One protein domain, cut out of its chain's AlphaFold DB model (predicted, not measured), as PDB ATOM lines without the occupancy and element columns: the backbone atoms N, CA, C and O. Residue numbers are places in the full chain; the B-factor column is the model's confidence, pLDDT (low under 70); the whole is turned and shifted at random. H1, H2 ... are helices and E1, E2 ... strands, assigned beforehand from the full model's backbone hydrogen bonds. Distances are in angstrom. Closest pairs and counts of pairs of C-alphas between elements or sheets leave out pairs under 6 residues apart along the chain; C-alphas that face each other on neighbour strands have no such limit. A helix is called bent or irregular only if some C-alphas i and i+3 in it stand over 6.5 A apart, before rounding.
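Overview. This is residues 13 to 109 of the 111 residues of an uncharacterized protein of Chitinophaga filiformis (UniProt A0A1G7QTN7). A strongly twisted sheet of five strands has one long helix, H1, over one face and running along its strands, while H3 grazes the sheet near its E5 edge. The short H2 packs on H1 near the end of that helix, before the chain returns to the sheet with E5. The printed part has 97 residues, with three named helices and five named strands in the order E1 E2 E3 E4 H1 H2 E5 H3; the sheet runs E1 E2 E3 E4 E5, antiparallel throughout, and the class is mixed, helices and strands. The whole is compact, with a radius of gyration of the C-alphas of 13.5 A, and spans 40 by 34 by 24 A.

Along the chain. In the sheet, E1 is residues 13 to 15, beginning at C-alpha 13 (201.918, 259.830, 237.509). E2, residues 18 to 25, is 23.5 A long; E3, residues 29 to 36, is 22.4 A; E4, residues 42 to 49, is 23.2 A; E5, residues 85 to 89, is 13.4 A. H1, residues 52 to 72, begins at C-alpha 52 (187.619, 269.061, 225.244) and measures 30.2 A. It is irregular, with C-alphas 53 and 56 7.1 A apart, and has a kink of 31 degrees near residue 59. H2 is residues 74 to 79. H3, residues 95 to 107, is 18.2 A long and ends at C-alpha 107 (199.613, 253.331, 215.693).

Arrangement. E1 to E4 form a meander, each strand the antiparallel neighbour of the one before, and each successive pair is a hairpin. Within hydrogen-bond range are N 14 and O 19 of E1 and E2 at 2.8 A, N 22 and O 33 of E2 and E3 at 2.9 A, and N 32 and O 46 of E3 and E4 at 2.8 A. The edge strand E5 is antiparallel to E4, with N 45 and O 86 2.8 A apart. H1 is on the sheet at a height of 8.2 A, making two layers, a helix on one face of a sheet. It lies over E3 and runs along the strands, at 24 degrees to E3 on the local plane. H1 touches H2 with its residues 65 to 69 alone; the closest C-alphas, of Ile 69 and Phe 77, are 5.9 A apart. Their tilt of 68 degrees, opposite ways, is only just steep. H3 only grazes the sheet with its residues 102 to 106; its closest C-alphas to E5 are those of Met 105 and Val 88, 6.7 A apart. H1 and H3 are apart. In H2 every O i to N i+4 pair is within hydrogen-bond range; in H1 it is 15 of 17 and in H3 8 of 9.

Size, cuts and confidence. The two C-alphas farthest apart, those of Ala 53 and Asn 94, are 40.3 A apart. The printed part has no cut, and its links between named elements are tight. The mean pLDDT of the printed part is 87.7; residues 38 to 40 and 95 to 96 are under 70.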
ATOM      1  N   PHE A  13     201.218 260.987 236.951       90.94
ATOM      2  CA  PHE A  13     201.918 259.830 237.509       90.94
ATOM      3  C   PHE A  13     200.998 259.076 238.469       90.94
ATOM      4  O   PHE A  13     200.367 259.680 239.335       90.94
ATOM      5  N   VAL A  14     200.955 257.756 238.328       86.75
ATOM      6  CA  VAL A  14     200.291 256.822 239.238       86.75
ATOM      7  C   VAL A  14     201.402 256.040 239.931       86.75
ATOM      8  O   VAL A  14     202.247 255.458 239.270       86.75
ATOM      9  N   LEU A  15     201.472 256.085 241.261       79.00
ATOM     10  CA  LEU A  15     202.672 255.644 241.991       79.00
ATOM     11  C   LEU A  15     202.691 254.150 242.340       79.00
ATOM     12  O   LEU A  15     203.746 253.634 242.702       79.00
ATOM     13  N   GLN A  16     201.556 253.452 242.253       77.81
ATOM     14  CA  GLN A  16     201.447 252.073 242.726       77.81
ATOM     15  C   GLN A  16     200.491 251.235 241.857       77.81
ATOM     16  O   GLN A  16     199.275 251.342 242.028       77.81
ATOM     17  N   PRO A  17     201.028 250.389 240.953       77.25
ATOM     18  CA  PRO A  17     202.429 250.357 240.501       77.25
ATOM     19  C   PRO A  17     202.820 251.649 239.760       77.25
ATOM     20  O   PRO A  17     201.947 252.349 239.238       77.25
ATOM     21  N   PHE A  18     204.120 251.978 239.714       86.00
ATOM     22  CA  PHE A  18     204.583 253.187 239.028       86.00
ATOM     23  C   PHE A  18     204.238 253.130 237.538       86.00
ATOM     24  O   PHE A  18     204.732 252.285 236.790       86.00
ATOM     25  N   SER A  19     203.383 254.048 237.120       89.12
ATOM     26  CA  SER A  19     202.865 254.168 235.769       89.12
ATOM     27  C   SER A  19     202.564 255.628 235.464       89.12
ATOM     28  O   SER A  19     202.522 256.486 236.352       89.12
ATOM     29  N   PHE A  20     202.397 255.936 234.189       92.31
ATOM     30  CA  PHE A  20     202.073 257.278 233.744       92.31
ATOM     31  C   PHE A  20     200.902 257.239 232.778       92.31
ATOM     32  O   PHE A  20     200.751 256.328 231.969       92.31
ATOM     33  N   VAL A  21     200.061 258.257 232.909       94.75
ATOM     34  CA  VAL A  21     198.855 258.447 232.127       94.75
ATOM     35  C   VAL A  21     199.023 259.698 231.286       94.75
ATOM     36  O   VAL A  21     199.328 260.775 231.813       94.75
ATOM     37  N   PHE A  22     198.825 259.572 229.980       95.62
ATOM     38  CA  PHE A  22     198.994 260.677 229.052       95.62
ATOM     39  C   PHE A  22     197.991 260.622 227.905       95.62
ATOM     40  O   PHE A  22     197.525 259.564 227.493       95.62
ATOM     41  N   LEU A  23     197.657 261.806 227.400       96.31
ATOM     42  CA  LEU A  23     196.722 261.988 226.299       96.31
ATOM     43  C   LEU A  23     197.474 262.013 224.967       96.31
ATOM     44  O   LEU A  23     198.465 262.742 224.845       96.31
ATOM     45  N   ILE A  24     196.965 261.286 223.982       94.56
ATOM     46  CA  ILE A  24     197.266 261.426 222.560       94.56
ATOM     47  C   ILE A  24     196.034 262.000 221.865       94.56
ATOM     48  O   ILE A  24     194.891 261.675 222.191       94.56
ATOM     49  N   GLU A  25     196.283 262.872 220.899       92.25
ATOM     50  CA  GLU A  25     195.271 263.344 219.965       92.25
ATOM     51  C   GLU A  25     195.354 262.491 218.693       92.25
ATOM     52  O   GLU A  25     196.295 262.636 217.913       92.25
ATOM     53  N   GLY A  26     194.409 261.556 218.542       86.56
ATOM     54  CA  GLY A  26     194.198 260.796 217.309       86.56
ATOM     55  C   GLY A  26     193.583 261.671 216.219       86.56
ATOM     56  O   GLY A  26     193.402 262.883 216.409       86.56
ATOM     57  N   GLU A  27     193.280 261.078 215.066       85.38
ATOM     58  CA  GLU A  27     192.667 261.813 213.956       85.38
ATOM     59  C   GLU A  27     191.258 262.255 214.365       85.38
ATOM     60  O   GLU A  27     191.010 263.466 214.493       85.38
ATOM     61  N   ASP A  28     190.430 261.287 214.756       88.75
ATOM     62  CA  ASP A  28     189.029 261.507 215.119       88.75
ATOM     63  C   ASP A  28     188.767 261.443 216.629       88.75
ATOM     64  O   ASP A  28     187.825 262.069 217.126       88.75
ATOM     65  N   MET A  29     189.610 260.734 217.387       93.06
ATOM     66  CA  MET A  29     189.384 260.482 218.811       93.06
ATOM     67  C   MET A  29     190.526 260.992 219.689       93.06
ATOM     68  O   MET A  29     191.696 261.057 219.307       93.06
ATOM     69  N   TYR A  30     190.193 261.331 220.930       95.19
ATOM     70  CA  TYR A  30     191.193 261.413 221.982       95.19
ATOM     71  C   TYR A  30     191.501 260.023 222.511       95.19
ATOM     72  O   TYR A  30     190.601 259.198 222.668       95.19
ATOM     73  N   GLN A  31     192.769 259.792 222.842       94.75
ATOM     74  CA  GLN A  31     193.207 258.537 223.422       94.75
ATOM     75  C   GLN A  31     193.996 258.760 224.697       94.75
ATOM     76  O   GLN A  31     195.010 259.454 224.716       94.75
ATOM     77  N   MET A  32     193.524 258.166 225.780       95.75
ATOM     78  CA  MET A  32     194.240 258.127 227.038       95.75
ATOM     79  C   MET A  32     195.050 256.844 227.111       95.75
ATOM     80  O   MET A  32     194.496 255.766 226.921       95.75
ATOM     81  N   ILE A  33     196.334 256.961 227.425       94.25
ATOM     82  CA  ILE A  33     197.234 255.821 227.562       94.25
ATOM     83  C   ILE A  33     197.726 255.754 228.994       94.25
ATOM     84  O   ILE A  33     198.251 256.742 229.499       94.25
ATOM     85  N   LEU A  34     197.566 254.593 229.621       93.50
ATOM     86  CA  LEU A  34     198.281 254.183 230.823       93.50
ATOM     87  C   LEU A  34     199.434 253.272 230.394       93.50
ATOM     88  O   LEU A  34     199.214 252.222 229.788       93.50
ATOM     89  N   GLU A  35     200.645 253.686 230.737       88.62
ATOM     90  CA  GLU A  35     201.886 252.988 230.418       88.62
ATOM     91  C   GLU A  35     202.684 252.713 231.693       88.62
ATOM     92  O   GLU A  35     202.707 253.513 232.636       88.62
ATOM     93  N   THR A  36     203.341 251.565 231.717       82.38
ATOM     94  CA  THR A  36     204.121 251.044 232.839       82.38
ATOM     95  C   THR A  36     205.585 250.943 232.435       82.38
ATOM     96  O   THR A  36     205.915 250.815 231.264       82.38
ATOM     97  N   ARG A  37     206.500 251.035 233.403       70.94
ATOM     98  CA  ARG A  37     207.948 250.947 233.126       70.94
ATOM     99  C   ARG A  37     208.472 249.500 233.086       70.94
ATOM    100  O   ARG A  37     209.646 249.296 232.804       70.94
ATOM    101  N   ASP A  38     207.646 248.523 233.442       66.38
ATOM    102  CA  ASP A  38     208.078 247.133 233.588       66.38
ATOM    103  C   ASP A  38     208.242 246.435 232.224       66.38
ATOM    104  O   ASP A  38     207.579 246.793 231.250       66.38
ATOM    105  N   THR A  39     209.165 245.477 232.133       58.72
ATOM    106  CA  THR A  39     209.684 244.950 230.857       58.72
ATOM    107  C   THR A  39     208.757 243.952 230.162       58.72
ATOM    108  O   THR A  39     208.911 243.730 228.964       58.72
ATOM    109  N   GLU A  40     207.784 243.382 230.876       63.97
ATOM    110  CA  GLU A  40     206.812 242.404 230.359       63.97
ATOM    111  C   GLU A  40     205.378 242.805 230.738       63.97
ATOM    112  O   GLU A  40     204.711 242.156 231.547       63.97
ATOM    113  N   GLU A  41     204.885 243.915 230.189       73.56
ATOM    114  CA  GLU A  41     203.541 244.402 230.500       73.56
ATOM    115  C   GLU A  41     202.751 244.802 229.246       73.56
ATOM    116  O   GLU A  41     202.973 244.328 228.129       73.56
ATOM    117  N   ALA A  42     201.684 245.562 229.454       82.62
ATOM    118  CA  ALA A  42     200.802 245.978 228.394       82.62
ATOM    119  C   ALA A  42     200.389 247.427 228.606       82.62
ATOM    120  O   ALA A  42     200.074 247.823 229.728       82.62
ATOM    121  N   SER A  43     200.311 248.176 227.513       89.75
ATOM    122  CA  SER A  43     199.776 249.532 227.480       89.75
ATOM    123  C   SER A  43     198.263 249.471 227.444       89.75
ATOM    124  O   SER A  43     197.676 248.637 226.747       89.75
ATOM    125  N   TYR A  44     197.628 250.329 228.228       92.88
ATOM    126  CA  TYR A  44     196.183 250.356 228.426       92.88
ATOM    127  C   TYR A  44     195.674 251.625 227.768       92.88
ATOM    128  O   TYR A  44     196.187 252.707 228.041       92.88
ATOM    129  N   LEU A  45     194.706 251.486 226.873       94.38
ATOM    130  CA  LEU A  45     194.249 252.564 226.017       94.38
ATOM    131  C   LEU A  45     192.757 252.740 226.202       94.38
ATOM    132  O   LEU A  45     192.008 251.768 226.191       94.38
ATOM    133  N   TRP A  46     192.328 253.983 226.292       96.06
ATOM    134  CA  TRP A  46     190.923 254.342 226.243       96.06
ATOM    135  C   TRP A  46     190.721 255.396 225.180       96.06
ATOM    136  O   TRP A  46     191.480 256.363 225.143       96.06
ATOM    137  N   HIS A  47     189.682 255.258 224.369       95.00
ATOM    138  CA  HIS A  47     189.312 256.283 223.403       95.00
ATOM    139  C   HIS A  47     188.027 257.004 223.813       95.00
ATOM    140  O   HIS A  47     187.135 256.435 224.442       95.00
ATOM    141  N   PHE A  48     187.931 258.282 223.474       95.25
ATOM    142  CA  PHE A  48     186.727 259.085 223.665       95.25
ATOM    143  C   PHE A  48     186.663 260.186 222.612       95.25
ATOM    144  O   PHE A  48     187.669 260.507 221.977       95.25
ATOM    145  N   GLU A  49     185.472 260.740 222.405       94.69
ATOM    146  CA  GLU A  49     185.265 261.782 221.404       94.69
ATOM    147  C   GLU A  49     186.236 262.943 221.607       94.69
ATOM    148  O   GLU A  49     186.512 263.369 222.737       94.69
ATOM    149  N   LYS A  50     186.720 263.494 220.492       93.00
ATOM    150  CA  LYS A  50     187.670 264.606 220.451       93.00
ATOM    151  C   LYS A  50     187.019 265.950 220.804       93.00
ATOM    152  O   LYS A  50     187.073 266.931 220.068       93.00
ATOM    153  N   GLN A  51     186.388 265.996 221.974       94.56
ATOM    154  CA  GLN A  51     185.690 267.145 222.531       94.56
ATOM    155  C   GLN A  51     186.268 267.486 223.903       94.56
ATOM    156  O   GLN A  51     186.071 266.776 224.890       94.56
ATOM    157  N   ARG A  52     186.956 268.629 223.998       91.50
ATOM    158  CA  ARG A  52     187.619 269.061 225.244       91.50
ATOM    159  C   ARG A  52     186.660 269.193 226.430       91.50
ATOM    160  O   ARG A  52     187.073 268.970 227.562       91.50
ATOM    161  N   ALA A  53     185.393 269.515 226.177       95.50
ATOM    162  CA  ALA A  53     184.366 269.621 227.211       95.50
ATOM    163  C   ALA A  53     184.080 268.284 227.924       95.50
ATOM    164  O   ALA A  53     183.663 268.297 229.080       95.50
ATOM    165  N   LEU A  54     184.342 267.142 227.275       95.44
ATOM    166  CA  LEU A  54     184.138 265.810 227.853       95.44
ATOM    167  C   LEU A  54     185.307 265.354 228.734       95.44
ATOM    168  O   LEU A  54     185.145 264.446 229.550       95.44
ATOM    169  N   LEU A  55     186.475 266.000 228.618       95.06
ATOM    170  CA  LEU A  55     187.698 265.592 229.309       95.06
ATOM    171  C   LEU A  55     187.537 265.503 230.841       95.06
ATOM    172  O   LEU A  55     187.977 264.502 231.403       95.06
ATOM    173  N   PRO A  56     186.896 266.456 231.552       95.75
ATOM    174  CA  PRO A  56     186.728 266.345 233.003       95.75
ATOM    175  C   PRO A  56     185.885 265.135 233.425       95.75
ATOM    176  O   PRO A  56     186.220 264.455 234.395       95.75
ATOM    177  N   ALA A  57     184.806 264.849 232.689       96.81
ATOM    178  CA  ALA A  57     183.947 263.698 232.959       96.81
ATOM    179  C   ALA A  57     184.689 262.385 232.682       96.81
ATOM    180  O   ALA A  57     184.659 261.471 233.505       96.81
ATOM    181  N   PHE A  58     185.425 262.336 231.571       96.62
ATOM    182  CA  PHE A  58     186.265 261.202 231.214       96.62
ATOM    183  C   PHE A  58     187.348 260.928 232.268       96.62
ATOM    184  O   PHE A  58     187.515 259.790 232.694       96.62
ATOM    185  N   LEU A  59     188.053 261.962 232.746       96.00
ATOM    186  CA  LEU A  59     189.089 261.818 233.775       96.00
ATOM    187  C   LEU A  59     188.532 261.266 235.092       96.00
ATOM    188  O   LEU A  59     189.189 260.452 235.733       96.00
ATOM    189  N   LYS A  60     187.315 261.666 235.476       96.56
ATOM    190  CA  LYS A  60     186.649 261.133 236.671       96.56
ATOM    191  C   LYS A  60     186.366 259.635 236.545       96.56
ATOM    192  O   LYS A  60     186.548 258.894 237.507       96.56
ATOM    193  N   GLU A  61     185.923 259.194 235.371       96.19
ATOM    194  CA  GLU A  61     185.686 257.774 235.110       96.19
ATOM    195  C   GLU A  61     187.000 256.989 235.019       96.19
ATOM    196  O   GLU A  61     187.112 255.908 235.593       96.19
ATOM    197  N   LEU A  62     188.024 257.562 234.386       95.44
ATOM    198  CA  LEU A  62     189.362 256.983 234.354       95.44
ATOM    199  C   LEU A  62     189.908 256.765 235.769       95.44
ATOM    200  O   LEU A  62     190.417 255.689 236.057       95.44
ATOM    201  N   ASP A  63     189.764 257.740 236.667       94.88
ATOM    202  CA  ASP A  63     190.223 257.611 238.054       94.88
ATOM    203  C   ASP A  63     189.513 256.455 238.778       94.88
ATOM    204  O   ASP A  63     190.160 255.667 239.468       94.88
ATOM    205  N   ARG A  64     188.207 256.268 238.536       94.75
ATOM    206  CA  ARG A  64     187.449 255.115 239.052       94.75
ATOM    207  C   ARG A  64     187.996 253.787 238.523       94.75
ATOM    208  O   ARG A  64     188.067 252.806 239.261       94.75
ATOM    209  N   GLN A  65     188.379 253.739 237.252       94.50
ATOM    210  CA  GLN A  65     188.942 252.539 236.629       94.50
ATOM    211  C   GLN A  65     190.361 252.242 237.122       94.50
ATOM    212  O   GLN A  65     190.682 251.089 237.416       94.50
ATOM    213  N   LEU A  66     191.188 253.273 237.301       92.69
ATOM    214  CA  LEU A  66     192.507 253.154 237.923       92.69
ATOM    215  C   LEU A  66     192.398 252.648 239.368       92.69
ATOM    216  O   LEU A  66     193.204 251.817 239.781       92.69
ATOM    217  N   ASP A  67     191.376 253.071 240.114       93.25
ATOM    218  CA  ASP A  67     191.098 252.553 241.456       93.25
ATOM    219  C   ASP A  67     190.737 251.060 241.449       93.25
ATOM    220  O   ASP A  67     191.177 250.326 242.336       93.25
ATOM    221  N   ILE A  68     189.989 250.580 240.448       92.75
ATOM    222  CA  ILE A  68     189.719 249.141 240.277       92.75
ATOM    223  C   ILE A  68     191.029 248.396 240.013       92.75
ATOM    224  O   ILE A  68     191.319 247.418 240.701       92.75
ATOM    225  N   ILE A  69     191.855 248.877 239.078       90.88
ATOM    226  CA  ILE A  69     193.153 248.259 238.763       90.88
ATOM    227  C   ILE A  69     194.039 248.198 240.012       90.88
ATOM    228  O   ILE A  69     194.647 247.162 240.281       90.88
ATOM    229  N   ARG A  70     194.083 249.281 240.795       89.19
ATOM    230  CA  ARG A  70     194.889 249.380 242.016       89.19
ATOM    231  C   ARG A  70     194.400 248.450 243.122       89.19
ATOM    232  O   ARG A  70     195.211 247.783 243.753       89.19
ATOM    233  N   ASN A  71     193.094 248.430 243.381       92.31
ATOM    234  CA  ASN A  71     192.540 247.785 244.574       92.31
ATOM    235  C   ASN A  71     192.109 246.333 244.326       92.31
ATOM    236  O   ASN A  71     192.072 245.540 245.262       92.31
ATOM    237  N   GLN A  72     191.755 245.990 243.087       92.44
ATOM    238  CA  GLN A  72     191.218 244.676 242.704       92.44
ATOM    239  C   GLN A  72     192.121 243.943 241.705       92.44
ATOM    240  O   GLN A  72     191.960 242.745 241.480       92.44
ATOM    241  N   GLY A  73     193.102 244.641 241.130       88.69
ATOM    242  CA  GLY A  73     194.069 244.079 240.200       88.69
ATOM    243  C   GLY A  73     193.647 244.183 238.735       88.69
ATOM    244  O   GLY A  73     192.479 244.334 238.373       88.69
ATOM    245  N   ARG A  74     194.649 244.062 237.861       89.06
ATOM    246  CA  ARG A  74     194.507 244.177 236.401       89.06
ATOM    247  C   ARG A  74     193.557 243.144 235.805       89.06
ATOM    248  O   ARG A  74     192.774 243.482 234.927       89.06
ATOM    249  N   HIS A  75     193.626 241.896 236.275       90.00
ATOM    250  CA  HIS A  75     192.803 240.808 235.744       90.00
ATOM    251  C   HIS A  75     191.308 241.114 235.883       90.00
ATOM    252  O   HIS A  75     190.579 241.013 234.901       90.00
ATOM    253  N   VAL A  76     190.887 241.576 237.067       92.62
ATOM    254  CA  VAL A  76     189.497 241.971 237.332       92.62
ATOM    255  C   VAL A  76     189.060 243.062 236.360       92.62
ATOM    256  O   VAL A  76     188.057 242.894 235.670       92.62
ATOM    257  N   PHE A  77     189.856 244.126 236.225       92.88
ATOM    258  CA  PHE A  77     189.553 245.208 235.291       92.88
ATOM    259  C   PHE A  77     189.420 244.717 233.842       92.88
ATOM    260  O   PHE A  77     188.448 245.057 233.178       92.88
ATOM    261  N   ILE A  78     190.353 243.890 233.359       91.62
ATOM    262  CA  ILE A  78     190.354 243.389 231.974       91.62
ATOM    263  C   ILE A  78     189.086 242.582 231.668       91.62
ATOM    264  O   ILE A  78     188.536 242.705 230.578       91.62
ATOM    265  N   THR A  79     188.608 241.770 232.615       92.81
ATOM    266  CA  THR A  79     187.397 240.954 232.415       92.81
ATOM    267  C   THR A  79     186.101 241.764 232.380       92.81
ATOM    268  O   THR A  79     185.093 241.275 231.880       92.81
ATOM    269  N   SER A  80     186.126 242.998 232.886       92.62
ATOM    270  CA  SER A  80     184.980 243.910 232.933       92.62
ATOM    271  C   SER A  80     185.283 245.247 232.253       92.62
ATOM    272  O   SER A  80     184.750 246.282 232.662       92.62
ATOM    273  N   ALA A  81     186.211 245.256 231.295       92.44
ATOM    274  CA  ALA A  81     186.674 246.482 230.668       92.44
ATOM    275  C   ALA A  81     185.546 247.136 229.847       92.44
ATOM    276  O   ALA A  81     184.716 246.426 229.274       92.44
ATOM    277  N   PRO A  82     185.489 248.478 229.790       94.44
ATOM    278  CA  PRO A  82     184.479 249.169 229.000       94.44
ATOM    279  C   PRO A  82     184.725 248.977 227.495       94.44
ATOM    280  O   PRO A  82     185.836 248.671 227.072       94.44
ATOM    281  N   GLU A  83     183.705 249.212 226.669       93.44
ATOM    282  CA  GLU A  83     183.804 249.045 225.207       93.44
ATOM    283  C   GLU A  83     184.873 249.935 224.567       93.44
ATOM    284  O   GLU A  83     185.461 249.575 223.553       93.44
ATOM    285  N   ASN A  84     185.149 251.089 225.177       94.06
ATOM    286  CA  ASN A  84     186.128 252.041 224.677       94.06
ATOM    287  C   ASN A  84     187.571 251.746 225.115       94.06
ATOM    288  O   ASN A  84     188.430 252.624 225.014       94.06
ATOM    289  N   PHE A  85     187.823 250.554 225.659       94.75
ATOM    290  CA  PHE A  85     189.129 250.124 226.136       94.75
ATOM    291  C   PHE A  85     189.820 249.188 225.143       94.75
ATOM    292  O   PHE A  85     189.224 248.265 224.590       94.75
ATOM    293  N   ASN A  86     191.128 249.371 224.990       91.38
ATOM    294  CA  ASN A  86     192.001 248.447 224.286       91.38
ATOM    295  C   ASN A  86     193.304 248.225 225.061       91.38
ATOM    296  O   ASN A  86     193.678 248.999 225.943       91.38
ATOM    297  N   ARG A  87     194.024 247.160 224.710       90.50
ATOM    298  CA  ARG A  87     195.294 246.807 225.342       90.50
ATOM    299  C   ARG A  87     196.318 246.376 224.300       90.50
ATOM    300  O   ARG A  87     196.028 245.528 223.455       90.50
ATOM    301  N   VAL A  88     197.532 246.905 224.417       88.31
ATOM    302  CA  VAL A  88     198.701 246.513 223.617       88.31
ATOM    303  C   VAL A  88     199.660 245.747 224.511       88.31
ATOM    304  O   VAL A  88     200.307 246.344 225.362       88.31
ATOM    305  N   VAL A  89     199.749 244.430 224.333       83.69
ATOM    306  CA  VAL A  89     200.752 243.605 225.025       83.69
ATOM    307  C   VAL A  89     202.089 243.760 224.311       83.69
ATOM    308  O   VAL A  89     202.133 243.686 223.082       83.69
ATOM    309  N   HIS A  90     203.160 243.974 225.068       75.88
ATOM    310  CA  HIS A  90     204.502 244.136 224.526       75.88
ATOM    311  C   HIS A  90     205.539 243.475 225.442       75.88
ATOM    312  O   HIS A  90     205.323 243.308 226.637       75.88
ATOM    313  N   ASP A  91     206.669 243.091 224.857       73.50
ATOM    314  CA  ASP A  91     207.824 242.563 225.577       73.50
ATOM    315  C   ASP A  91     209.043 243.423 225.214       73.50
ATOM    316  O   ASP A  91     209.438 243.514 224.044       73.50
ATOM    317  N   TYR A  92     209.600 244.100 226.218       71.50
ATOM    318  CA  TYR A  92     210.777 244.958 226.096       71.50
ATOM    319  C   TYR A  92     212.093 244.221 226.388       71.50
ATOM    320  O   TYR A  92     213.139 244.870 226.440       71.50
ATOM    321  N   SER A  93     212.093 242.886 226.504       71.81
ATOM    322  CA  SER A  93     213.304 242.058 226.651       71.81
ATOM    323  C   SER A  93     214.371 242.346 225.582       71.81
ATOM    324  O   SER A  93     215.570 242.203 225.825       71.81
ATOM    325  N   ASN A  94     213.953 242.820 224.402       75.44
ATOM    326  CA  ASN A  94     214.814 243.446 223.405       75.44
ATOM    327  C   ASN A  94     214.407 244.913 223.203       75.44
ATOM    328  O   ASN A  94     213.520 245.193 222.400       75.44
ATOM    329  N   GLU A  95     215.070 245.848 223.889       68.31
ATOM    330  CA  GLU A  95     214.674 247.268 223.938       68.31
ATOM    331  C   GLU A  95     214.427 247.906 222.555       68.31
ATOM    332  O   GLU A  95     213.411 248.573 222.346       68.31
ATOM    333  N   GLN A  96     215.318 247.677 221.579       69.50
ATOM    334  CA  GLN A  96     215.181 248.266 220.238       69.50
ATOM    335  C   GLN A  96     213.994 247.694 219.461       69.50
ATOM    336  O   GLN A  96     213.274 248.441 218.796       69.50
ATOM    337  N   LYS A  97     213.776 246.376 219.527       74.44
ATOM    338  CA  LYS A  97     212.641 245.743 218.842       74.44
ATOM    339  C   LYS A  97     211.327 246.027 219.561       74.44
ATOM    340  O   LYS A  97     210.344 246.347 218.901       74.44
ATOM    341  N   GLY A  98     211.334 245.981 220.890       74.56
ATOM    342  CA  GLY A  98     210.162 246.194 221.731       74.56
ATOM    343  C   GLY A  98     209.546 247.570 221.511       74.56
ATOM    344  O   GLY A  98     208.344 247.662 221.285       74.56
ATOM    345  N   PHE A  99     210.356 248.636 221.457       76.25
ATOM    346  CA  PHE A  99     209.839 249.980 221.177       76.25
ATOM    347  C   PHE A  99     209.228 250.108 219.774       76.25
ATOM    348  O   PHE A  99     208.151 250.685 219.628       76.25
ATOM    349  N   ILE A 100     209.882 249.571 218.739       80.81
ATOM    350  CA  ILE A 100     209.377 249.653 217.357       80.81
ATOM    351  C   ILE A 100     208.066 248.876 217.217       80.81
ATOM    352  O   ILE A 100     207.102 249.399 216.658       80.81
ATOM    353  N   THR A 101     208.009 247.655 217.753       79.56
ATOM    354  CA  THR A 101     206.799 246.829 217.741       79.56
ATOM    355  C   THR A 101     205.679 247.483 218.539       79.56
ATOM    356  O   THR A 101     204.568 247.593 218.032       79.56
ATOM    357  N   TRP A 102     205.965 247.984 219.742       83.62
ATOM    358  CA  TRP A 102     205.000 248.731 220.547       83.62
ATOM    359  C   TRP A 102     204.432 249.928 219.785       83.62
ATOM    360  O   TRP A 102     203.217 250.090 219.712       83.62
ATOM    361  N   LYS A 103     205.304 250.734 219.170       83.62
ATOM    362  CA  LYS A 103     204.902 251.928 218.427       83.62
ATOM    363  C   LYS A 103     203.975 251.567 217.270       83.62
ATOM    364  O   LYS A 103     202.937 252.198 217.118       83.62
ATOM    365  N   TYR A 104     204.332 250.544 216.498       85.06
ATOM    366  CA  TYR A 104     203.509 250.062 215.394       85.06
ATOM    367  C   TYR A 104     202.130 249.590 215.881       85.06
ATOM    368  O   TYR A 104     201.108 250.045 215.382       85.06
ATOM    369  N   MET A 105     202.096 248.760 216.929       84.94
ATOM    370  CA  MET A 105     200.853 248.241 217.513       84.94
ATOM    371  C   MET A 105     199.974 249.349 218.109       84.94
ATOM    372  O   MET A 105     198.746 249.237 218.106       84.94
ATOM    373  N   LEU A 106     200.591 250.401 218.648       85.38
ATOM    374  CA  LEU A 106     199.886 251.579 219.130       85.38
ATOM    375  C   LEU A 106     199.289 252.367 217.958       85.38
ATOM    376  O   LEU A 106     198.107 252.686 218.008       85.38
ATOM    377  N   GLU A 107     200.068 252.625 216.902       85.19
ATOM    378  CA  GLU A 107     199.613 253.331 215.693       85.19
ATOM    379  C   GLU A 107     198.426 252.627 215.018       85.19
ATOM    380  O   GLU A 107     197.487 253.305 214.622       85.19
ATOM    381  N   GLU A 108     198.394 251.291 214.980       84.56
ATOM    382  CA  GLU A 108     197.245 250.524 214.457       84.56
ATOM    383  C   GLU A 108     195.946 250.690 215.266       84.56
ATOM    384  O   GLU A 108     194.863 250.380 214.774       84.56
ATOM    385  N   ARG A 109     196.042 251.143 216.521       82.56
ATOM    386  CA  ARG A 109     194.894 251.373 217.415       82.56
ATOM    387  C   ARG A 109     194.545 252.851 217.548       82.56
ATOM    388  O   ARG A 109     193.553 253.176 218.205       82.56
TER     389      ARG A 109